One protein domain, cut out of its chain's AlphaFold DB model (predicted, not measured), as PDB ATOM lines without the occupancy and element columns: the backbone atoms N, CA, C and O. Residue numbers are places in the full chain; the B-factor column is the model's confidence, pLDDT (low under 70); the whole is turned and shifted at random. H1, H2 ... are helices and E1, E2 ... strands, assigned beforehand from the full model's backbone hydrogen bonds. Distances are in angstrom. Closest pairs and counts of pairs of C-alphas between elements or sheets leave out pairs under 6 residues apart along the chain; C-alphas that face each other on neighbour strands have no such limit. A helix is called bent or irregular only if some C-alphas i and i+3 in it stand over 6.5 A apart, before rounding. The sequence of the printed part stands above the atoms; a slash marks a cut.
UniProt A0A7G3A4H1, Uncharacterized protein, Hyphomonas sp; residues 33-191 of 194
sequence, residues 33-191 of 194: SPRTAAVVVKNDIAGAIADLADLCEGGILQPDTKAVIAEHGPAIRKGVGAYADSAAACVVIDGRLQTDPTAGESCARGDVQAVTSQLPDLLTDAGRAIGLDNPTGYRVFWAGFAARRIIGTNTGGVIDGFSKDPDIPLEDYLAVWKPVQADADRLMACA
ATOM      1  N   SER A  33     165.529 120.714 177.735       76.25
ATOM      2  CA  SER A  33     164.312 120.001 177.324       76.25
ATOM      3  C   SER A  33     163.210 120.957 176.836       76.25
ATOM      4  O   SER A  33     163.194 122.129 177.230       76.25
ATOM      5  N   PRO A  34     162.222 120.484 176.048       78.25
ATOM      6  CA  PRO A  34     161.077 121.308 175.653       78.25
ATOM      7  C   PRO A  34     160.314 121.916 176.834       78.25
ATOM      8  O   PRO A  34     159.936 123.086 176.776       78.25
ATOM      9  N   ARG A  35     160.141 121.169 177.935       81.50
ATOM     10  CA  ARG A  35     159.512 121.679 179.164       81.50
ATOM     11  C   ARG A  35     160.332 122.796 179.793       81.50
ATOM     12  O   ARG A  35     159.776 123.840 180.129       81.50
ATOM     13  N   THR A  36     161.648 122.619 179.884       79.56
ATOM     14  CA  THR A  36     162.563 123.643 180.406       79.56
ATOM     15  C   THR A  36     162.526 124.905 179.551       79.56
ATOM     16  O   THR A  36     162.343 126.005 180.073       79.56
ATOM     17  N   ALA A  37     162.624 124.757 178.230       75.88
ATOM     18  CA  ALA A  37     162.563 125.875 177.296       75.88
ATOM     19  C   ALA A  37     161.231 126.637 177.420       75.88
ATOM     20  O   ALA A  37     161.220 127.866 177.519       75.88
ATOM     21  N   ALA A  38     160.112 125.913 177.500       78.62
ATOM     22  CA  ALA A  38     158.790 126.496 177.699       78.62
ATOM     23  C   ALA A  38     158.670 127.234 179.045       78.62
ATOM     24  O   ALA A  38     158.103 128.324 179.084       78.62
ATOM     25  N   VAL A  39     159.236 126.713 180.138       81.25
ATOM     26  CA  VAL A  39     159.266 127.419 181.435       81.25
ATOM     27  C   VAL A  39     160.059 128.727 181.356       81.25
ATOM     28  O   VAL A  39     159.638 129.730 181.936       81.25
ATOM     29  N   VAL A  40     161.168 128.757 180.610       78.12
ATOM     30  CA  VAL A  40     161.935 129.992 180.386       78.12
ATOM     31  C   VAL A  40     161.088 131.022 179.640       78.12
ATOM     32  O   VAL A  40     160.934 132.139 180.125       78.12
ATOM     33  N   VAL A  41     160.462 130.643 178.522       77.25
ATOM     34  CA  VAL A  41     159.614 131.575 177.756       77.25
ATOM     35  C   VAL A  41     158.393 132.026 178.542       77.25
ATOM     36  O   VAL A  41     158.021 133.196 178.465       77.25
ATOM     37  N   LYS A  42     157.808 131.154 179.366       84.25
ATOM     38  CA  LYS A  42     156.732 131.525 180.287       84.25
ATOM     39  C   LYS A  42     157.116 132.727 181.155       84.25
ATOM     40  O   LYS A  42     156.272 133.596 181.364       84.25
ATOM     41  N   ASN A  43     158.354 132.810 181.645       82.06
ATOM     42  CA  ASN A  43     158.790 133.946 182.467       82.06
ATOM     43  C   ASN A  43     158.791 135.267 181.690       82.06
ATOM     44  O   ASN A  43     158.561 136.316 182.287       82.06
ATOM     45  N   ASP A  44     158.980 135.204 180.375       80.25
ATOM     46  CA  ASP A  44     159.005 136.375 179.511       80.25
ATOM     47  C   ASP A  44     157.602 136.795 179.028       80.25
ATOM     48  O   ASP A  44     157.364 137.982 178.797       80.25
ATOM     49  N   ILE A  45     156.660 135.853 178.887       84.56
ATOM     50  CA  ILE A  45     155.321 136.137 178.330       84.56
ATOM     51  C   ILE A  45     154.204 136.259 179.370       84.56
ATOM     52  O   ILE A  45     153.206 136.926 179.097       84.56
ATOM     53  N   ALA A  46     154.338 135.644 180.550       89.44
ATOM     54  CA  ALA A  46     153.244 135.562 181.524       89.44
ATOM     55  C   ALA A  46     152.755 136.948 181.969       89.44
ATOM     56  O   ALA A  46     151.555 137.205 181.965       89.44
ATOM     57  N   GLY A  47     153.688 137.852 182.288       88.69
ATOM     58  CA  GLY A  47     153.351 139.215 182.701       88.69
ATOM     59  C   GLY A  47     152.597 139.986 181.617       88.69
ATOM     60  O   GLY A  47     151.585 140.606 181.909       88.69
ATOM     61  N   ALA A  48     153.025 139.870 180.357       88.88
ATOM     62  CA  ALA A  48     152.373 140.545 179.238       88.88
ATOM     63  C   ALA A  48     150.933 140.060 179.008       88.88
ATOM     64  O   ALA A  48     150.048 140.867 178.728       88.88
ATOM     65  N   ILE A  49     150.684 138.754 179.135       90.75
ATOM     66  CA  ILE A  49     149.336 138.184 178.990       90.75
ATOM     67  C   ILE A  49     148.433 138.647 180.140       90.75
ATOM     68  O   ILE A  49     147.300 139.060 179.888       90.75
ATOM     69  N   ALA A  50     148.944 138.632 181.375       92.88
ATOM     70  CA  ALA A  50     148.222 139.126 182.545       92.88
ATOM     71  C   ALA A  50     147.897 140.624 182.426       92.88
ATOM     72  O   ALA A  50     146.746 141.009 182.598       92.88
ATOM     73  N   ASP A  51     148.869 141.453 182.029       88.56
ATOM     74  CA  ASP A  51     148.673 142.892 181.823       88.56
ATOM     75  C   ASP A  51     147.565 143.167 180.788       88.56
ATOM     76  O   ASP A  51     146.715 144.035 180.994       88.56
ATOM     77  N   LEU A  52     147.544 142.428 179.671       87.56
ATOM     78  CA  LEU A  52     146.496 142.560 178.654       87.56
ATOM     79  C   LEU A  52     145.116 142.177 179.203       87.56
ATOM     80  O   LEU A  52     144.136 142.877 178.936       87.56
ATOM     81  N   ALA A  53     145.035 141.080 179.959       90.06
ATOM     82  CA  ALA A  53     143.793 140.640 180.585       90.06
ATOM     83  C   ALA A  53     143.279 141.680 181.593       90.06
ATOM     84  O   ALA A  53     142.123 142.099 181.504       90.06
ATOM     85  N   ASP A  54     144.151 142.153 182.485       88.75
ATOM     86  CA  ASP A  54     143.835 143.140 183.522       88.75
ATOM     87  C   ASP A  54     143.353 144.462 182.921       88.75
ATOM     88  O   ASP A  54     142.360 145.036 183.370       88.75
ATOM     89  N   LEU A  55     144.018 144.946 181.872       82.31
ATOM     90  CA  LEU A  55     143.613 146.172 181.190       82.31
ATOM     91  C   LEU A  55     142.261 146.028 180.499       82.31
ATOM     92  O   LEU A  55     141.430 146.938 180.564       82.31
ATOM     93  N   CYS A  56     142.036 144.886 179.848       85.38
ATOM     94  CA  CYS A  56     140.771 144.610 179.191       85.38
ATOM     95  C   CYS A  56     139.622 144.583 180.207       85.38
ATOM     96  O   CYS A  56     138.609 145.263 180.023       85.38
ATOM     97  N   GLU A  57     139.801 143.861 181.314       86.50
ATOM     98  CA  GLU A  57     138.802 143.740 182.378       86.50
ATOM     99  C   GLU A  57     138.584 145.046 183.147       86.50
ATOM    100  O   GLU A  57     137.448 145.381 183.483       86.50
ATOM    101  N   GLY A  58     139.650 145.813 183.386       79.69
ATOM    102  CA  GLY A  58     139.577 147.104 184.063       79.69
ATOM    103  C   GLY A  58     138.838 148.168 183.252       79.69
ATOM    104  O   GLY A  58     138.431 149.192 183.798       79.69
ATOM    105  N   GLY A  59     138.666 147.963 181.941       71.44
ATOM    106  CA  GLY A  59     137.966 148.895 181.058       71.44
ATOM    107  C   GLY A  59     138.686 150.233 180.849       71.44
ATOM    108  O   GLY A  59     138.170 151.070 180.103       71.44
ATOM    109  N   ILE A  60     139.877 150.408 181.440       61.59
ATOM    110  CA  ILE A  60     140.759 151.588 181.386       61.59
ATOM    111  C   ILE A  60     141.603 151.553 180.105       61.59
ATOM    112  O   ILE A  60     142.817 151.737 180.113       61.59
ATOM    113  N   LEU A  61     140.960 151.249 178.985       67.50
ATOM    114  CA  LEU A  61     141.625 151.161 177.698       67.50
ATOM    115  C   LEU A  61     141.100 152.230 176.768       67.50
ATOM    116  O   LEU A  61     139.886 152.435 176.656       67.50
ATOM    117  N   GLN A  62     142.040 152.864 176.076       72.31
ATOM    118  CA  GLN A  62     141.719 153.653 174.905       72.31
ATOM    119  C   GLN A  62     140.993 152.748 173.877       72.31
ATOM    120  O   GLN A  62     141.234 151.533 173.844       72.31
ATOM    121  N   PRO A  63     140.041 153.286 173.091       72.25
ATOM    122  CA  PRO A  63     139.224 152.487 172.171       72.25
ATOM    123  C   PRO A  63     140.038 151.661 171.167       72.25
ATOM    124  O   PRO A  63     139.642 150.553 170.816       72.25
ATOM    125  N   ASP A  64     141.189 152.181 170.750       76.06
ATOM    126  CA  ASP A  64     142.163 151.501 169.898       76.06
ATOM    127  C   ASP A  64     142.739 150.240 170.565       76.06
ATOM    128  O   ASP A  64     142.724 149.166 169.975       76.06
ATOM    129  N   THR A  65     143.134 150.319 171.834       76.56
ATOM    130  CA  THR A  65     143.680 149.184 172.582       76.56
ATOM    131  C   THR A  65     142.625 148.096 172.792       76.56
ATOM    132  O   THR A  65     142.942 146.908 172.733       76.56
ATOM    133  N   LYS A  66     141.352 148.471 172.986       80.00
ATOM    134  CA  LYS A  66     140.248 147.495 173.047       80.00
ATOM    135  C   LYS A  66     140.067 146.762 171.719       80.00
ATOM    136  O   LYS A  66     139.907 145.544 171.735       80.00
ATOM    137  N   ALA A  67     140.137 147.477 170.596       83.12
ATOM    138  CA  ALA A  67     140.046 146.874 169.267       83.12
ATOM    139  C   ALA A  67     141.203 145.894 169.008       83.12
ATOM    140  O   ALA A  67     140.966 144.778 168.552       83.12
ATOM    141  N   VAL A  68     142.430 146.257 169.397       84.44
ATOM    142  CA  VAL A  68     143.600 145.367 169.300       84.44
ATOM    143  C   VAL A  68     143.411 144.103 170.140       84.44
ATOM    144  O   VAL A  68     143.699 143.001 169.682       84.44
ATOM    145  N   ILE A  69     142.894 144.221 171.364       85.38
ATOM    146  CA  ILE A  69     142.629 143.046 172.204       85.38
ATOM    147  C   ILE A  69     141.525 142.165 171.608       85.38
ATOM    148  O   ILE A  69     141.657 140.941 171.637       85.38
ATOM    149  N   ALA A  70     140.470 142.754 171.042       86.69
ATOM    150  CA  ALA A  70     139.419 142.008 170.354       86.69
ATOM    151  C   ALA A  70     139.969 141.224 169.148       86.69
ATOM    152  O   ALA A  70     139.632 140.054 168.962       86.69
ATOM    153  N   GLU A  71     140.867 141.841 168.374       87.50
ATOM    154  CA  GLU A  71     141.506 141.238 167.201       87.50
ATOM    155  C   GLU A  71     142.501 140.127 167.577       87.50
ATOM    156  O   GLU A  71     142.437 139.015 167.048       87.50
ATOM    157  N   HIS A  72     143.405 140.395 168.522       86.38
ATOM    158  CA  HIS A  72     144.531 139.506 168.817       86.38
ATOM    159  C   HIS A  72     144.267 138.518 169.963       86.38
ATOM    160  O   HIS A  72     144.880 137.451 169.997       86.38
ATOM    161  N   GLY A  73     143.359 138.820 170.895       87.69
ATOM    162  CA  GLY A  73     143.124 138.034 172.114       87.69
ATOM    163  C   GLY A  73     142.848 136.543 171.870       87.69
ATOM    164  O   GLY A  73     143.525 135.700 172.470       87.69
ATOM    165  N   PRO A  74     141.922 136.164 170.965       89.69
ATOM    166  CA  PRO A  74     141.667 134.759 170.643       89.69
ATOM    167  C   PRO A  74     142.889 134.039 170.054       89.69
ATOM    168  O   PRO A  74     143.145 132.876 170.380       89.69
ATOM    169  N   ALA A  75     143.663 134.726 169.210       88.44
ATOM    170  CA  ALA A  75     144.865 134.170 168.597       88.44
ATOM    171  C   ALA A  75     145.993 133.994 169.627       88.44
ATOM    172  O   ALA A  75     146.631 132.940 169.659       88.44
ATOM    173  N   ILE A  76     146.180 134.970 170.524       87.75
ATOM    174  CA  ILE A  76     147.122 134.889 171.651       87.75
ATOM    175  C   ILE A  76     146.768 133.695 172.541       87.75
ATOM    176  O   ILE A  76     147.637 132.876 172.835       87.75
ATOM    177  N   ARG A  77     145.490 133.517 172.907       91.25
ATOM    178  CA  ARG A  77     145.049 132.365 173.709       91.25
ATOM    179  C   ARG A  77     145.341 131.025 173.039       91.25
ATOM    180  O   ARG A  77     145.783 130.085 173.708       91.25
ATOM    181  N   LYS A  78     145.096 130.926 171.732       87.44
ATOM    182  CA  LYS A  78     145.419 129.722 170.961       87.44
ATOM    183  C   LYS A  78     146.925 129.447 170.979       87.44
ATOM    184  O   LYS A  78     147.320 128.314 171.234       87.44
ATOM    185  N   GLY A  79     147.747 130.477 170.767       83.44
ATOM    186  CA  GLY A  79     149.205 130.371 170.811       83.44
ATOM    187  C   GLY A  79     149.726 129.921 172.178       83.44
ATOM    188  O   GLY A  79     150.518 128.990 172.245       83.44
ATOM    189  N   VAL A  80     149.236 130.522 173.267       87.44
ATOM    190  CA  VAL A  80     149.606 130.160 174.649       87.44
ATOM    191  C   VAL A  80     149.269 128.705 174.968       87.44
ATOM    192  O   VAL A  80     150.108 128.000 175.519       87.44
ATOM    193  N   GLY A  81     148.059 128.255 174.615       85.50
ATOM    194  CA  GLY A  81     147.640 126.870 174.850       85.50
ATOM    195  C   GLY A  81     148.536 125.892 174.108       85.50
ATOM    196  O   GLY A  81     149.142 125.020 174.713       85.50
ATOM    197  N   ALA A  82     148.740 126.134 172.819       79.38
ATOM    198  CA  ALA A  82     149.569 125.258 172.017       79.38
ATOM    199  C   ALA A  82     151.038 125.227 172.509       79.38
ATOM    200  O   ALA A  82     151.693 124.187 172.434       79.38
ATOM    201  N   TYR A  83     151.572 126.337 173.034       76.88
ATOM    202  CA  TYR A  83     152.892 126.363 173.679       76.88
ATOM    203  C   TYR A  83     152.957 125.426 174.891       76.88
ATOM    204  O   TYR A  83     153.931 124.689 175.039       76.88
ATOM    205  N   ALA A  84     151.923 125.458 175.734       83.44
ATOM    206  CA  ALA A  84     151.821 124.588 176.898       83.44
ATOM    207  C   ALA A  84     151.672 123.113 176.485       83.44
ATOM    208  O   ALA A  84     152.396 122.249 176.970       83.44
ATOM    209  N   ASP A  85     150.781 122.829 175.539       81.81
ATOM    210  CA  ASP A  85     150.440 121.461 175.137       81.81
ATOM    211  C   ASP A  85     151.617 120.779 174.418       81.81
ATOM    212  O   ASP A  85     152.010 119.657 174.747       81.81
ATOM    213  N   SER A  86     152.268 121.500 173.499       76.81
ATOM    214  CA  SER A  86     153.360 120.952 172.686       76.81
ATOM    215  C   SER A  86     154.594 120.553 173.507       76.81
ATOM    216  O   SER A  86     155.270 119.580 173.173       76.81
ATOM    217  N   ALA A  87     154.881 121.261 174.603       80.31
ATOM    218  CA  ALA A  87     155.961 120.901 175.520       80.31
ATOM    219  C   ALA A  87     155.512 119.919 176.618       80.31
ATOM    220  O   ALA A  87     156.342 119.143 177.094       80.31
ATOM    221  N   ALA A  88     154.224 119.872 176.981       84.94
ATOM    222  CA  ALA A  88     153.695 118.893 177.934       84.94
ATOM    223  C   ALA A  88     153.888 117.448 177.448       84.94
ATOM    224  O   ALA A  88     154.294 116.592 178.230       84.94
ATOM    225  N   ALA A  89     153.670 117.175 176.160       82.75
ATOM    226  CA  ALA A  89     153.799 115.829 175.588       82.75
ATOM    227  C   ALA A  89     155.245 115.301 175.524       82.75
ATOM    228  O   ALA A  89     155.473 114.101 175.346       82.75
ATOM    229  N   CYS A  90     156.230 116.188 175.650       80.88
ATOM    230  CA  CYS A  90     157.635 115.909 175.408       80.88
ATOM    231  C   CYS A  90     158.426 115.813 176.717       80.88
ATOM    232  O   CYS A  90     158.453 116.766 177.493       80.88
ATOM    233  N   VAL A  91     159.113 114.689 176.933       84.44
ATOM    234  CA  VAL A  91     159.967 114.455 178.108       84.44
ATOM    235  C   VAL A  91     161.346 113.968 177.684       84.44
ATOM    236  O   VAL A  91     161.479 113.184 176.743       84.44
ATOM    237  N   VAL A  92     162.387 114.426 178.372       81.62
ATOM    238  CA  VAL A  92     163.751 113.925 178.202       81.62
ATOM    239  C   VAL A  92     164.044 112.845 179.243       81.62
ATOM    240  O   VAL A  92     163.967 113.084 180.443       81.62
ATOM    241  N   ILE A  93     164.414 111.650 178.780       80.50
ATOM    242  CA  ILE A  93     164.849 110.528 179.626       80.50
ATOM    243  C   ILE A  93     166.189 110.034 179.085       80.50
ATOM    244  O   ILE A  93     166.302 109.732 177.895       80.50
ATOM    245  N   ASP A  94     167.204 109.979 179.947       79.44
ATOM    246  CA  ASP A  94     168.582 109.607 179.593       79.44
ATOM    247  C   ASP A  94     169.167 110.438 178.433       79.44
ATOM    248  O   ASP A  94     169.891 109.932 177.573       79.44
ATOM    249  N   GLY A  95     168.840 111.734 178.392       73.50
ATOM    250  CA  GLY A  95     169.285 112.650 177.340       73.50
ATOM    251  C   GLY A  95     168.595 112.446 175.985       73.50
ATOM    252  O   GLY A  95     169.044 113.022 174.990       73.50
ATOM    253  N   ARG A  96     167.521 111.640 175.937       73.50
ATOM    254  CA  ARG A  96     166.708 111.381 174.742       73.50
ATOM    255  C   ARG A  96     165.326 111.985 174.859       73.50
ATOM    256  O   ARG A  96     164.647 111.760 175.858       73.50
ATOM    257  N   LEU A  97     164.875 112.648 173.800       77.31
ATOM    258  CA  LEU A  97     163.491 113.104 173.716       77.31
ATOM    259  C   LEU A  97     162.534 111.929 173.474       77.31
ATOM    260  O   LEU A  97     162.698 111.173 172.515       77.31
ATOM    261  N   GLN A  98     161.520 111.807 174.324       80.00
ATOM    262  CA  GLN A  98     160.496 110.769 174.284       80.00
ATOM    263  C   GLN A  98     159.101 111.380 174.474       80.00
ATOM    264  O   GLN A  98     158.950 112.523 174.909       80.00
ATOM    265  N   THR A  99     158.070 110.614 174.114       83.38
ATOM    266  CA  THR A  99     156.681 110.969 174.432       83.38
ATOM    267  C   THR A  99     156.387 110.570 175.868       83.38
ATOM    268  O   THR A  99     156.623 109.418 176.237       83.38
ATOM    269  N   ASP A 100     155.860 111.497 176.662       84.88
ATOM    270  CA  ASP A 100     155.386 111.186 178.006       84.88
ATOM    271  C   ASP A 100     154.057 110.409 177.915       84.88
ATOM    272  O   ASP A 100     153.063 110.956 177.428       84.88
ATOM    273  N   PRO A 101     153.990 109.148 178.381       80.50
ATOM    274  CA  PRO A 101     152.774 108.342 178.291       80.50
ATOM    275  C   PRO A 101     151.610 108.900 179.124       80.50
ATOM    276  O   PRO A 101     150.467 108.494 178.920       80.50
ATOM    277  N   THR A 102     151.878 109.811 180.064       84.81
ATOM    278  CA  THR A 102     150.864 110.419 180.936       84.81
ATOM    279  C   THR A 102     150.244 111.691 180.356       84.81
ATOM    280  O   THR A 102     149.166 112.088 180.792       84.81
ATOM    281  N   ALA A 103     150.872 112.303 179.344       79.19
ATOM    282  CA  ALA A 103     150.404 113.544 178.724       79.19
ATOM    283  C   ALA A 103     149.259 113.336 177.714       79.19
ATOM    284  O   ALA A 103     148.602 114.296 177.328       79.19
ATOM    285  N   GLY A 104     149.006 112.095 177.283       74.38
ATOM    286  CA  GLY A 104     147.890 111.744 176.393       74.38
ATOM    287  C   GLY A 104     148.068 112.128 174.918       74.38
ATOM    288  O   GLY A 104     147.313 111.638 174.080       74.38
ATOM    289  N   GLU A 105     149.080 112.930 174.581       75.50
ATOM    290  CA  GLU A 105     149.436 113.324 173.214       75.50
ATOM    291  C   GLU A 105     150.841 112.842 172.829       75.50
ATOM    292  O   GLU A 105     151.689 112.585 173.683       75.50
ATOM    293  N   SER A 106     151.102 112.705 171.527       77.00
ATOM    294  CA  SER A 106     152.427 112.335 171.025       77.00
ATOM    295  C   SER A 106     153.359 113.542 170.975       77.00
ATOM    296  O   SER A 106     152.987 114.574 170.421       77.00
ATOM    297  N   CYS A 107     154.601 113.393 171.441       75.06
ATOM    298  CA  CYS A 107     155.622 114.426 171.273       75.06
ATOM    299  C   CYS A 107     155.983 114.573 169.784       75.06
ATOM    300  O   CYS A 107     156.776 113.801 169.235       75.06
ATOM    301  N   ALA A 108     155.395 115.568 169.119       65.81
ATOM    302  CA  ALA A 108     155.616 115.880 167.712       65.81
ATOM    303  C   ALA A 108     156.339 117.228 167.570       65.81
ATOM    304  O   ALA A 108     155.805 118.305 167.821       65.81
ATOM    305  N   ARG A 109     157.602 117.176 167.131       59.31
ATOM    306  CA  ARG A 109     158.485 118.354 167.067       59.31
ATOM    307  C   ARG A 109     158.011 119.438 166.090       59.31
ATOM    308  O   ARG A 109     158.274 120.617 166.311       59.31
ATOM    309  N   GLY A 110     157.344 119.032 165.008       52.59
ATOM    310  CA  GLY A 110     156.784 119.956 164.018       52.59
ATOM    311  C   GLY A 110     155.693 120.846 164.609       52.59
ATOM    312  O   GLY A 110     155.635 122.030 164.280       52.59
ATOM    313  N   ASP A 111     154.911 120.308 165.547       50.62
ATOM    314  CA  ASP A 111     153.852 121.050 166.226       50.62
ATOM    315  C   ASP A 111     154.450 122.068 167.192       50.62
ATOM    316  O   ASP A 111     154.063 123.231 167.153       50.62
ATOM    317  N   VAL A 112     155.497 121.696 167.941       53.78
ATOM    318  CA  VAL A 112     156.262 122.635 168.779       53.78
ATOM    319  C   VAL A 112     156.788 123.805 167.937       53.78
ATOM    320  O   VAL A 112     156.585 124.956 168.296       53.78
ATOM    321  N   GLN A 113     157.413 123.571 166.779       54.12
ATOM    322  CA  GLN A 113     157.965 124.654 165.946       54.12
ATOM    323  C   GLN A 113     156.886 125.552 165.309       54.12
ATOM    324  O   GLN A 113     156.994 126.783 165.327       54.12
ATOM    325  N   ALA A 114     155.842 124.952 164.734       48.50
ATOM    326  CA  ALA A 114     154.763 125.694 164.082       48.50
ATOM    327  C   ALA A 114     154.010 126.576 165.087       48.50
ATOM    328  O   ALA A 114     153.712 127.737 164.810       48.50
ATOM    329  N   VAL A 115     153.782 126.053 166.286       53.22
ATOM    330  CA  VAL A 115     153.145 126.766 167.391       53.22
ATOM    331  C   VAL A 115     154.057 127.837 167.977       53.22
ATOM    332  O   VAL A 115     153.607 128.947 168.277       53.22
ATOM    333  N   THR A 116     155.351 127.532 168.100       60.06
ATOM    334  CA  THR A 116     156.306 128.445 168.725       60.06
ATOM    335  C   THR A 116     156.620 129.673 167.884       60.06
ATOM    336  O   THR A 116     157.003 130.702 168.432       60.06
ATOM    337  N   SER A 117     156.375 129.617 166.575       64.31
ATOM    338  CA  SER A 117     156.569 130.755 165.670       64.31
ATOM    339  C   SER A 117     155.432 131.787 165.681       64.31
ATOM    340  O   SER A 117     155.699 132.968 165.482       64.31
ATOM    341  N   GLN A 118     154.184 131.392 165.975       76.06
ATOM    342  CA  GLN A 118     153.019 132.286 165.842       76.06
ATOM    343  C   GLN A 118     152.813 133.229 167.033       76.06
ATOM    344  O   GLN A 118     152.543 134.413 166.844       76.06
ATOM    345  N   LEU A 119     152.928 132.728 168.269       80.56
ATOM    346  CA  LEU A 119     152.727 133.555 169.467       80.56
ATOM    347  C   LEU A 119     153.693 134.754 169.544       80.56
ATOM    348  O   LEU A 119     153.226 135.845 169.870       80.56
ATOM    349  N   PRO A 120     154.997 134.611 169.225       83.44
ATOM    350  CA  PRO A 120     155.907 135.745 169.158       83.44
ATOM    351  C   PRO A 120     155.411 136.876 168.264       83.44
ATOM    352  O   PRO A 120     155.391 138.027 168.693       83.44
ATOM    353  N   ASP A 121     154.990 136.560 167.040       84.50
ATOM    354  CA  ASP A 121     154.553 137.565 166.072       84.50
ATOM    355  C   ASP A 121     153.250 138.224 166.528       84.50
ATOM    356  O   ASP A 121     153.174 139.449 166.568       84.50
ATOM    357  N   LEU A 122     152.294 137.437 167.033       86.38
ATOM    358  CA  LEU A 122     151.042 137.950 167.603       86.38
ATOM    359  C   LEU A 122     151.272 138.933 168.759       86.38
ATOM    360  O   LEU A 122     150.620 139.972 168.816       86.38
ATOM    361  N   LEU A 123     152.195 138.621 169.673       87.25
ATOM    362  CA  LEU A 123     152.555 139.512 170.779       87.25
ATOM    363  C   LEU A 123     153.299 140.757 170.276       87.25
ATOM    364  O   LEU A 123     153.050 141.866 170.741       87.25
ATOM    365  N   THR A 124     154.187 140.600 169.293       89.00
ATOM    366  CA  THR A 124     154.924 141.733 168.718       89.00
ATOM    367  C   THR A 124     153.972 142.713 168.022       89.00
ATOM    368  O   THR A 124     154.092 143.927 168.209       89.00
ATOM    369  N   ASP A 125     153.010 142.199 167.259       87.19
ATOM    370  CA  ASP A 125     152.021 142.992 166.528       87.19
ATOM    371  C   ASP A 125     151.024 143.660 167.476       87.19
ATOM    372  O   ASP A 125     150.822 144.872 167.386       87.19
ATOM    373  N   ALA A 126     150.500 142.919 168.461       85.62
ATOM    374  CA  ALA A 126     149.636 143.485 169.493       85.62
ATOM    375  C   ALA A 126     150.346 144.614 170.259       85.62
ATOM    376  O   ALA A 126     149.791 145.695 170.432       85.62
ATOM    377  N   GLY A 127     151.606 144.413 170.659       87.25
ATOM    378  CA  GLY A 127     152.384 145.439 171.352       87.25
ATOM    379  C   GLY A 127     152.601 146.706 170.517       87.25
ATOM    380  O   GLY A 127     152.470 147.815 171.036       87.25
ATOM    381  N   ARG A 128     152.867 146.564 169.209       87.19
ATOM    382  CA  ARG A 128     152.962 147.711 168.285       87.19
ATOM    383  C   ARG A 128     151.639 148.447 168.145       87.19
ATOM    384  O   ARG A 128     151.645 149.673 168.142       87.19
ATOM    385  N   ALA A 129     150.539 147.714 168.017       85.50
ATOM    386  CA  ALA A 129     149.221 148.294 167.804       85.50
ATOM    387  C   ALA A 129     148.690 149.026 169.052       85.50
ATOM    388  O   ALA A 129     147.966 150.004 168.920       85.50
ATOM    389  N   ILE A 130     149.109 148.607 170.252       85.19
ATOM    390  CA  ILE A 130     148.849 149.320 171.519       85.19
ATOM    391  C   ILE A 130     149.710 150.591 171.660       85.19
ATOM    392  O   ILE A 130     149.341 151.509 172.389       85.19
ATOM    393  N   GLY A 131     150.854 150.647 170.973       86.06
ATOM    394  CA  GLY A 131     151.820 151.744 171.044       86.06
ATOM    395  C   GLY A 131     153.013 151.423 171.946       86.06
ATOM    396  O   GLY A 131     152.869 150.954 173.073       86.06
ATOM    397  N   LEU A 132     154.228 151.678 171.448       86.12
ATOM    398  CA  LEU A 132     155.480 151.378 172.164       86.12
ATOM    399  C   LEU A 132     155.894 152.471 173.164       86.12
ATOM    400  O   LEU A 132     156.817 152.268 173.949       86.12
ATOM    401  N   ASP A 133     155.233 153.623 173.123       85.81
ATOM    402  CA  ASP A 133     155.295 154.689 174.124       85.81
ATOM    403  C   ASP A 133     154.427 154.381 175.358       85.81
ATOM    404  O   ASP A 133     154.659 154.928 176.437       85.81
ATOM    405  N   ASN A 134     153.477 153.450 175.231       82.12
ATOM    406  CA  ASN A 134     152.729 152.878 176.342       82.12
ATOM    407  C   ASN A 134     153.539 151.735 177.005       82.12
ATOM    408  O   ASN A 134     153.915 150.780 176.318       82.12
ATOM    409  N   PRO A 135     153.763 151.754 178.338       86.12
ATOM    410  CA  PRO A 135     154.481 150.687 179.045       86.12
ATOM    411  C   PRO A 135     153.920 149.277 178.817       86.12
ATOM    412  O   PRO A 135     154.670 148.300 178.835       86.12
ATOM    413  N   THR A 136     152.614 149.141 178.594       84.44
ATOM    414  CA  THR A 136     151.991 147.852 178.274       84.44
ATOM    415  C   THR A 136     152.326 147.412 176.859       84.44
ATOM    416  O   THR A 136     152.805 146.295 176.687       84.44
ATOM    417  N   GLY A 137     152.128 148.272 175.854       83.81
ATOM    418  CA  GLY A 137     152.453 147.930 174.468       83.81
ATOM    419  C   GLY A 137     153.936 147.590 174.307       83.81
ATOM    420  O   GLY A 137     154.277 146.585 173.683       83.81
ATOM    421  N   TYR A 138     154.813 148.324 174.999       86.31
ATOM    422  CA  TYR A 138     156.239 148.011 175.090       86.31
ATOM    423  C   TYR A 138     156.519 146.627 175.700       86.31
ATOM    424  O   TYR A 138     157.282 145.847 175.128       86.31
ATOM    425  N   ARG A 139     155.904 146.285 176.842       86.56
ATOM    426  CA  ARG A 139     156.091 144.971 177.492       86.56
ATOM    427  C   ARG A 139     155.582 143.820 176.628       86.56
ATOM    428  O   ARG A 139     156.291 142.832 176.464       86.56
ATOM    429  N   VAL A 140     154.396 143.965 176.042       85.56
ATOM    430  CA  VAL A 140     153.785 142.961 175.156       85.56
ATOM    431  C   VAL A 140     154.644 142.744 173.908       85.56
ATOM    432  O   VAL A 140     154.926 141.607 173.534       85.56
ATOM    433  N   PHE A 141     155.164 143.825 173.327       87.56
ATOM    434  CA  PHE A 141     156.102 143.760 172.211       87.56
ATOM    435  C   PHE A 141     157.379 142.981 172.563       87.56
ATOM    436  O   PHE A 141     157.812 142.108 171.806       87.56
ATOM    437  N   TRP A 142     157.977 143.264 173.723       86.56
ATOM    438  CA  TRP A 142     159.185 142.570 174.175       86.56
ATOM    439  C   TRP A 142     158.946 141.109 174.539       86.56
ATOM    440  O   TRP A 142     159.807 140.276 174.249       86.56
ATOM    441  N   ALA A 143     157.781 140.782 175.098       85.25
ATOM    442  CA  ALA A 143     157.366 139.405 175.330       85.25
ATOM    443  C   ALA A 143     157.335 138.607 174.017       85.25
ATOM    444  O   ALA A 143     157.830 137.481 173.968       85.25
ATOM    445  N   GLY A 144     156.859 139.219 172.926       82.56
ATOM    446  CA  GLY A 144     156.934 138.631 171.588       82.56
ATOM    447  C   GLY A 144     158.368 138.328 171.155       82.56
ATOM    448  O   GLY A 144     158.682 137.204 170.767       82.56
ATOM    449  N   PHE A 145     159.286 139.284 171.303       78.25
ATOM    450  CA  PHE A 145     160.705 139.062 170.995       78.25
ATOM    451  C   PHE A 145     161.346 137.958 171.833       78.25
ATOM    452  O   PHE A 145     162.128 137.163 171.311       78.25
ATOM    453  N   ALA A 146     161.028 137.906 173.120       75.00
ATOM    454  CA  ALA A 146     161.574 136.917 174.031       75.00
ATOM    455  C   ALA A 146     161.056 135.501 173.724       75.00
ATOM    456  O   ALA A 146     161.835 134.546 173.732       75.00
ATOM    457  N   ALA A 147     159.787 135.376 173.322       71.69
ATOM    458  CA  ALA A 147     159.184 134.110 172.914       71.69
ATOM    459  C   ALA A 147     159.823 133.500 171.650       71.69
ATOM    460  O   ALA A 147     159.807 132.282 171.485       71.69
ATOM    461  N   ARG A 148     160.476 134.301 170.785       68.06
ATOM    462  CA  ARG A 148     161.213 133.780 169.610       68.06
ATOM    463  C   ARG A 148     162.393 132.869 169.974       68.06
ATOM    464  O   ARG A 148     162.922 132.190 169.096       68.06
ATOM    465  N   ARG A 149     162.823 132.832 171.242       57.75
ATOM    466  CA  ARG A 149     163.986 132.047 171.691       57.75
ATOM    467  C   ARG A 149     163.827 130.526 171.579       57.75
ATOM    468  O   ARG A 149     164.845 129.849 171.610       57.75
ATOM    469  N   ILE A 150     162.616 129.983 171.417       53.03
ATOM    470  CA  ILE A 150     162.392 128.521 171.352       53.03
ATOM    471  C   ILE A 150     162.712 127.900 169.975       53.03
ATOM    472  O   ILE A 150     162.743 126.677 169.840       53.03
ATOM    473  N   ILE A 151     163.020 128.691 168.942       49.88
ATOM    474  CA  ILE A 151     163.225 128.157 167.585       49.88
ATOM    475  C   ILE A 151     164.602 127.469 167.457       49.88
ATOM    476  O   ILE A 151     165.584 128.060 167.008       49.88
ATOM    477  N   GLY A 152     164.664 126.194 167.847       42.75
ATOM    478  CA  GLY A 152     165.787 125.289 167.606       42.75
ATOM    479  C   GLY A 152     165.866 124.821 166.146       42.75
ATOM    480  O   GLY A 152     164.856 124.642 165.465       42.75
ATOM    481  N   THR A 153     167.090 124.628 165.652       35.69
ATOM    482  CA  THR A 153     167.405 124.280 164.262       35.69
ATOM    483  C   THR A 153     167.055 122.824 163.921       35.69
ATOM    484  O   THR A 153     167.425 121.874 164.606       35.69
ATOM    485  N   ASN A 154     166.332 122.659 162.812       40.34
ATOM    486  CA  ASN A 154     165.925 121.393 162.200       40.34
ATOM    487  C   ASN A 154     167.030 120.321 162.170       40.34
ATOM    488  O   ASN A 154     167.980 120.447 161.405       40.34
ATOM    489  N   THR A 155     166.843 119.206 162.879       40.66
ATOM    490  CA  THR A 155     167.426 117.904 162.495       40.66
ATOM    491  C   THR A 155     166.481 116.767 162.898       40.66
ATOM    492  O   THR A 155     166.265 116.495 164.079       40.66
ATOM    493  N   GLY A 156     165.865 116.131 161.896       32.88
ATOM    494  CA  GLY A 156     165.090 114.900 162.063       32.88
ATOM    495  C   GLY A 156     165.999 113.726 162.436       32.88
ATOM    496  O   GLY A 156     167.107 113.611 161.920       32.88
ATOM    497  N   GLY A 157     165.531 112.880 163.356       39.59
ATOM    498  CA  GLY A 157     166.290 111.781 163.960       39.59
ATOM    499  C   GLY A 157     166.015 111.661 165.463       39.59
ATOM    500  O   GLY A 157     165.316 112.508 166.032       39.59
ATOM    501  N   VAL A 158     166.568 110.618 166.095       44.25
ATOM    502  CA  VAL A 158     166.672 110.534 167.562       44.25
ATOM    503  C   VAL A 158     167.429 111.775 168.024       44.25
ATOM    504  O   VAL A 158     168.560 112.002 167.594       44.25
ATOM    505  N   ILE A 159     166.782 112.614 168.832       52.50
ATOM    506  CA  ILE A 159     167.477 113.742 169.442       52.50
ATOM    507  C   ILE A 159     168.144 113.219 170.698       52.50
ATOM    508  O   ILE A 159     167.491 113.026 171.725       52.50
ATOM    509  N   ASP A 160     169.436 112.978 170.567       51.31
ATOM    510  CA  ASP A 160     170.334 112.756 171.684       51.31
ATOM    511  C   ASP A 160     171.074 114.073 171.984       51.31
ATOM    512  O   ASP A 160     171.287 114.904 171.092       51.31
ATOM    513  N   GLY A 161     171.512 114.246 173.229       55.56
ATOM    514  CA  GLY A 161     172.341 115.384 173.639       55.56
ATOM    515  C   GLY A 161     171.644 116.403 174.532       55.56
ATOM    516  O   GLY A 161     172.222 117.454 174.763       55.56
ATOM    517  N   PHE A 162     170.456 116.093 175.052       65.94
ATOM    518  CA  PHE A 162     169.898 116.845 176.176       65.94
ATOM    519  C   PHE A 162     170.641 116.524 177.474       65.94
ATOM    520  O   PHE A 162     171.311 115.484 177.569       65.94
ATOM    521  N   SER A 163     170.474 117.380 178.488       65.62
ATOM    522  CA  SER A 163     170.941 117.056 179.836       65.62
ATOM    523  C   SER A 163     170.436 115.673 180.269       65.62
ATOM    524  O   SER A 163     169.331 115.245 179.925       65.62
ATOM    525  N   LYS A 164     171.285 114.959 181.013       66.88
ATOM    526  CA  LYS A 164     170.927 113.692 181.664       66.88
ATOM    527  C   LYS A 164     170.239 113.907 183.008       66.88
ATOM    528  O   LYS A 164     169.823 112.932 183.629       66.88
ATOM    529  N   ASP A 165     170.161 115.154 183.459       74.62
ATOM    530  CA  ASP A 165     169.384 115.503 184.634       74.62
ATOM    531  C   ASP A 165     167.908 115.167 184.390       74.62
ATOM    532  O   ASP A 165     167.434 115.251 183.250       74.62
ATOM    533  N   PRO A 166     167.175 114.755 185.437       75.81
ATOM    534  CA  PRO A 166     165.755 114.479 185.311       75.81
ATOM    535  C   PRO A 166     165.022 115.720 184.794       75.81
ATOM    536  O   PRO A 166     165.169 116.816 185.336       75.81
ATOM    537  N   ASP A 167     164.239 115.526 183.735       81.69
ATOM    538  CA  ASP A 167     163.396 116.568 183.159       81.69
ATOM    539  C   ASP A 167     162.274 116.974 184.131       81.69
ATOM    540  O   ASP A 167     161.953 116.258 185.084       81.69
ATOM    541  N   ILE A 168     161.651 118.124 183.876       85.44
ATOM    542  CA  ILE A 168     160.553 118.653 184.687       85.44
ATOM    543  C   ILE A 168     159.387 117.648 184.664       85.44
ATOM    544  O   ILE A 168     158.896 117.323 183.573       85.44
ATOM    545  N   PRO A 169     158.903 117.170 185.828       90.81
ATOM    546  CA  PRO A 169     157.718 116.322 185.903       90.81
ATOM    547  C   PRO A 169     156.504 116.988 185.251       90.81
ATOM    548  O   PRO A 169     156.338 118.207 185.320       90.81
ATOM    549  N   LEU A 170     155.626 116.196 184.625       89.81
ATOM    550  CA  LEU A 170     154.456 116.735 183.922       89.81
ATOM    551  C   LEU A 170     153.567 117.569 184.857       89.81
ATOM    552  O   LEU A 170     153.100 118.637 184.470       89.81
ATOM    553  N   GLU A 171     153.356 117.108 186.090       92.19
ATOM    554  CA  GLU A 171     152.540 117.817 187.080       92.19
ATOM    555  C   GLU A 171     153.097 119.206 187.419       92.19
ATOM    556  O   GLU A 171     152.349 120.188 187.402       92.19
ATOM    557  N   ASP A 172     154.411 119.308 187.625       91.94
ATOM    558  CA  ASP A 172     155.098 120.566 187.916       91.94
ATOM    559  C   ASP A 172     155.050 121.503 186.709       91.94
ATOM    560  O   ASP A 172     154.766 122.699 186.837       91.94
ATOM    561  N   TYR A 173     155.260 120.952 185.512       90.38
ATOM    562  CA  TYR A 173     155.161 121.699 184.267       90.38
ATOM    563  C   TYR A 173     153.764 122.314 184.084       90.38
ATOM    564  O   TYR A 173     153.631 123.521 183.845       90.38
ATOM    565  N   LEU A 174     152.709 121.510 184.255       91.31
ATOM    566  CA  LEU A 174     151.324 121.968 184.146       91.31
ATOM    567  C   LEU A 174     150.983 123.000 185.226       91.31
ATOM    568  O   LEU A 174     150.301 123.986 184.938       91.31
ATOM    569  N   ALA A 175     151.480 122.820 186.453       92.75
ATOM    570  CA  ALA A 175     151.276 123.772 187.540       92.75
ATOM    571  C   ALA A 175     151.861 125.157 187.219       92.75
ATOM    572  O   ALA A 175     151.231 126.173 187.522       92.75
ATOM    573  N   VAL A 176     153.019 125.215 186.553       90.00
ATOM    574  CA  VAL A 176     153.667 126.475 186.147       90.00
ATOM    575  C   VAL A 176     152.908 127.190 185.023       90.00
ATOM    576  O   VAL A 176     152.871 128.425 185.000       90.00
ATOM    577  N   TRP A 177     152.289 126.444 184.105       90.69
ATOM    578  CA  TRP A 177     151.561 127.004 182.958       90.69
ATOM    579  C   TRP A 177     150.096 127.328 183.239       90.69
ATOM    580  O   TRP A 177     149.529 128.203 182.581       90.69
ATOM    581  N   LYS A 178     149.480 126.679 184.231       94.31
ATOM    582  CA  LYS A 178     148.070 126.882 184.591       94.31
ATOM    583  C   LYS A 178     147.691 128.358 184.811       94.31
ATOM    584  O   LYS A 178     146.664 128.760 184.264       94.31
ATOM    585  N   PRO A 179     148.470 129.193 185.531       94.12
ATOM    586  CA  PRO A 179     148.150 130.615 185.678       94.12
ATOM    587  C   PRO A 179     148.166 131.369 184.343       94.12
ATOM    588  O   PRO A 179     147.258 132.138 184.064       94.12
ATOM    589  N   VAL A 180     149.144 131.085 183.477       92.88
ATOM    590  CA  VAL A 180     149.279 131.750 182.169       92.88
ATOM    591  C   VAL A 180     148.107 131.409 181.252       92.88
ATOM    592  O   VAL A 180     147.579 132.278 180.562       92.88
ATOM    593  N   GLN A 181     147.674 130.145 181.262       93.12
ATOM    594  CA  GLN A 181     146.486 129.725 180.523       93.12
ATOM    595  C   GLN A 181     145.220 130.402 181.062       93.12
ATOM    596  O   GLN A 181     144.397 130.848 180.266       93.12
ATOM    597  N   ALA A 182     145.097 130.551 182.385       95.19
ATOM    598  CA  ALA A 182     143.974 131.251 183.002       95.19
ATOM    599  C   ALA A 182     143.935 132.744 182.624       95.19
ATOM    600  O   ALA A 182     142.867 133.261 182.299       95.19
ATOM    601  N   ASP A 183     145.079 133.429 182.592       95.56
ATOM    602  CA  ASP A 183     145.147 134.826 182.136       95.56
ATOM    603  C   ASP A 183     144.835 134.957 180.641       95.56
ATOM    604  O   ASP A 183     144.135 135.877 180.218       95.56
ATOM    605  N   ALA A 184     145.267 133.996 179.825       92.31
ATOM    606  CA  ALA A 184     144.895 133.959 178.417       92.31
ATOM    607  C   ALA A 184     143.386 133.689 178.219       92.31
ATOM    608  O   ALA A 184     142.778 134.238 177.297       92.31
ATOM    609  N   ASP A 185     142.764 132.865 179.070       95.19
ATOM    610  CA  ASP A 185     141.312 132.643 179.077       95.19
ATOM    611  C   ASP A 185     140.556 133.921 179.460       95.19
ATOM    612  O   ASP A 185     139.574 134.272 178.799       95.19
ATOM    613  N   ARG A 186     141.041 134.652 180.473       94.69
ATOM    614  CA  ARG A 186     140.528 135.975 180.867       94.69
ATOM    615  C   ARG A 186     140.599 136.970 179.711       94.69
ATOM    616  O   ARG A 186     139.587 137.578 179.356       94.69
ATOM    617  N   LEU A 187     141.761 137.063 179.061       92.44
ATOM    618  CA  LEU A 187     141.970 137.906 177.886       92.44
ATOM    619  C   LEU A 187     140.984 137.564 176.762       92.44
ATOM    620  O   LEU A 187     140.314 138.453 176.242       92.44
ATOM    621  N   MET A 188     140.840 136.282 176.414       93.12
ATOM    622  CA  MET A 188     139.893 135.831 175.389       93.12
ATOM    623  C   MET A 188     138.441 136.149 175.768       93.12
ATOM    624  O   MET A 188     137.657 136.588 174.925       93.12
ATOM    625  N   ALA A 189     138.058 135.911 177.021       91.12
ATOM    626  CA  ALA A 189     136.712 136.193 177.500       91.12
ATOM    627  C   ALA A 189     136.393 137.690 177.429       91.12
ATOM    628  O   ALA A 189     135.264 138.057 177.108       91.12
ATOM    629  N   CYS A 190     137.376 138.545 177.702       87.56
ATOM    630  CA  CYS A 190     137.227 139.983 177.570       87.56
ATOM    631  C   CYS A 190     137.206 140.443 176.103       87.56
ATOM    632  O   CYS A 190     136.325 141.211 175.726       87.56
ATOM    633  N   ALA A 191     138.082 139.896 175.257       87.25
ATOM    634  CA  ALA A 191     138.111 140.162 173.817       87.25
ATOM    635  C   ALA A 191     136.764 139.879 173.129       87.25
ATOM    636  O   ALA A 191     136.395 140.564 172.188       87.25
TER     637      ALA A 191
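Overview. This is residues 33 to 191 of the 194 residues of an uncharacterized protein of Hyphomonas sp (UniProt A0A7G3A4H1). This is an elongated bundle of helices, with the bent helices H1 and H2 in the middle, H5 along one side and the hairpin H3 and H4 along the other. A small strand hairpin, E1 and E2, and the loop of residues 151 to 169 lie at one end. The printed part has 159 residues, in the order H1 H2 E1 E2 H3 H4 H5, mostly helix, with an antiparallel sheet E1 - E2. It is compact, radius of gyration of the C-alphas 16.3 A, spanning 52 by 27 by 21 A.

Along the chain. Find E1 at residues 90 to 93 and E2 at 96 to 99. H1, residues 34 to 58, starts at C-alpha 34 (161.077, 121.308, 175.653). H1 and H2, residues 63 to 88, were each assigned as one helix by hydrogen bonds but are bent: C-alphas 44 and 47 are 7.1 A apart, 71 and 74 7.3 A. Their arms are H1a to 44, H1b from 47, H2a to 71 and H2b from 74. H3, 109 to 130, spans 32.7 A; H4, 135 to 150, 24.8 A; H5, 170 to 191, 30.3 A, ending at C-alpha 191 (138.111, 140.162, 173.817).

Arrangement. Between E1 and E2, N 91 and O 98 are 3.0 A apart. H2b touches H5, closest C-alphas Arg 77 and Ala 184, 5.0 A, at a shallow tilt of 7 degrees, opposite ways. H3 and H4, a helical hairpin, touch at Pro 120 and Gly 144, closest C-alphas 3.9 A. H3 and H5 are apart. Every O i to N i+4 pair is within hydrogen-bond range in H1b and H2a, but 6 of 7 in H1a, 10 of 11 in H2b, 14 of 18 in H3, 10 of 12 in H4 and 16 of 18 in H5.

Size, cuts and confidence. The farthest C-alphas, Pro 63 and Asp 94, are 52.5 A apart. The printed part has no cut; the link H4 to H5 is long. Look for pLDDT under 70 at residues 60 to 61, 108 to 117 and 148 to 164.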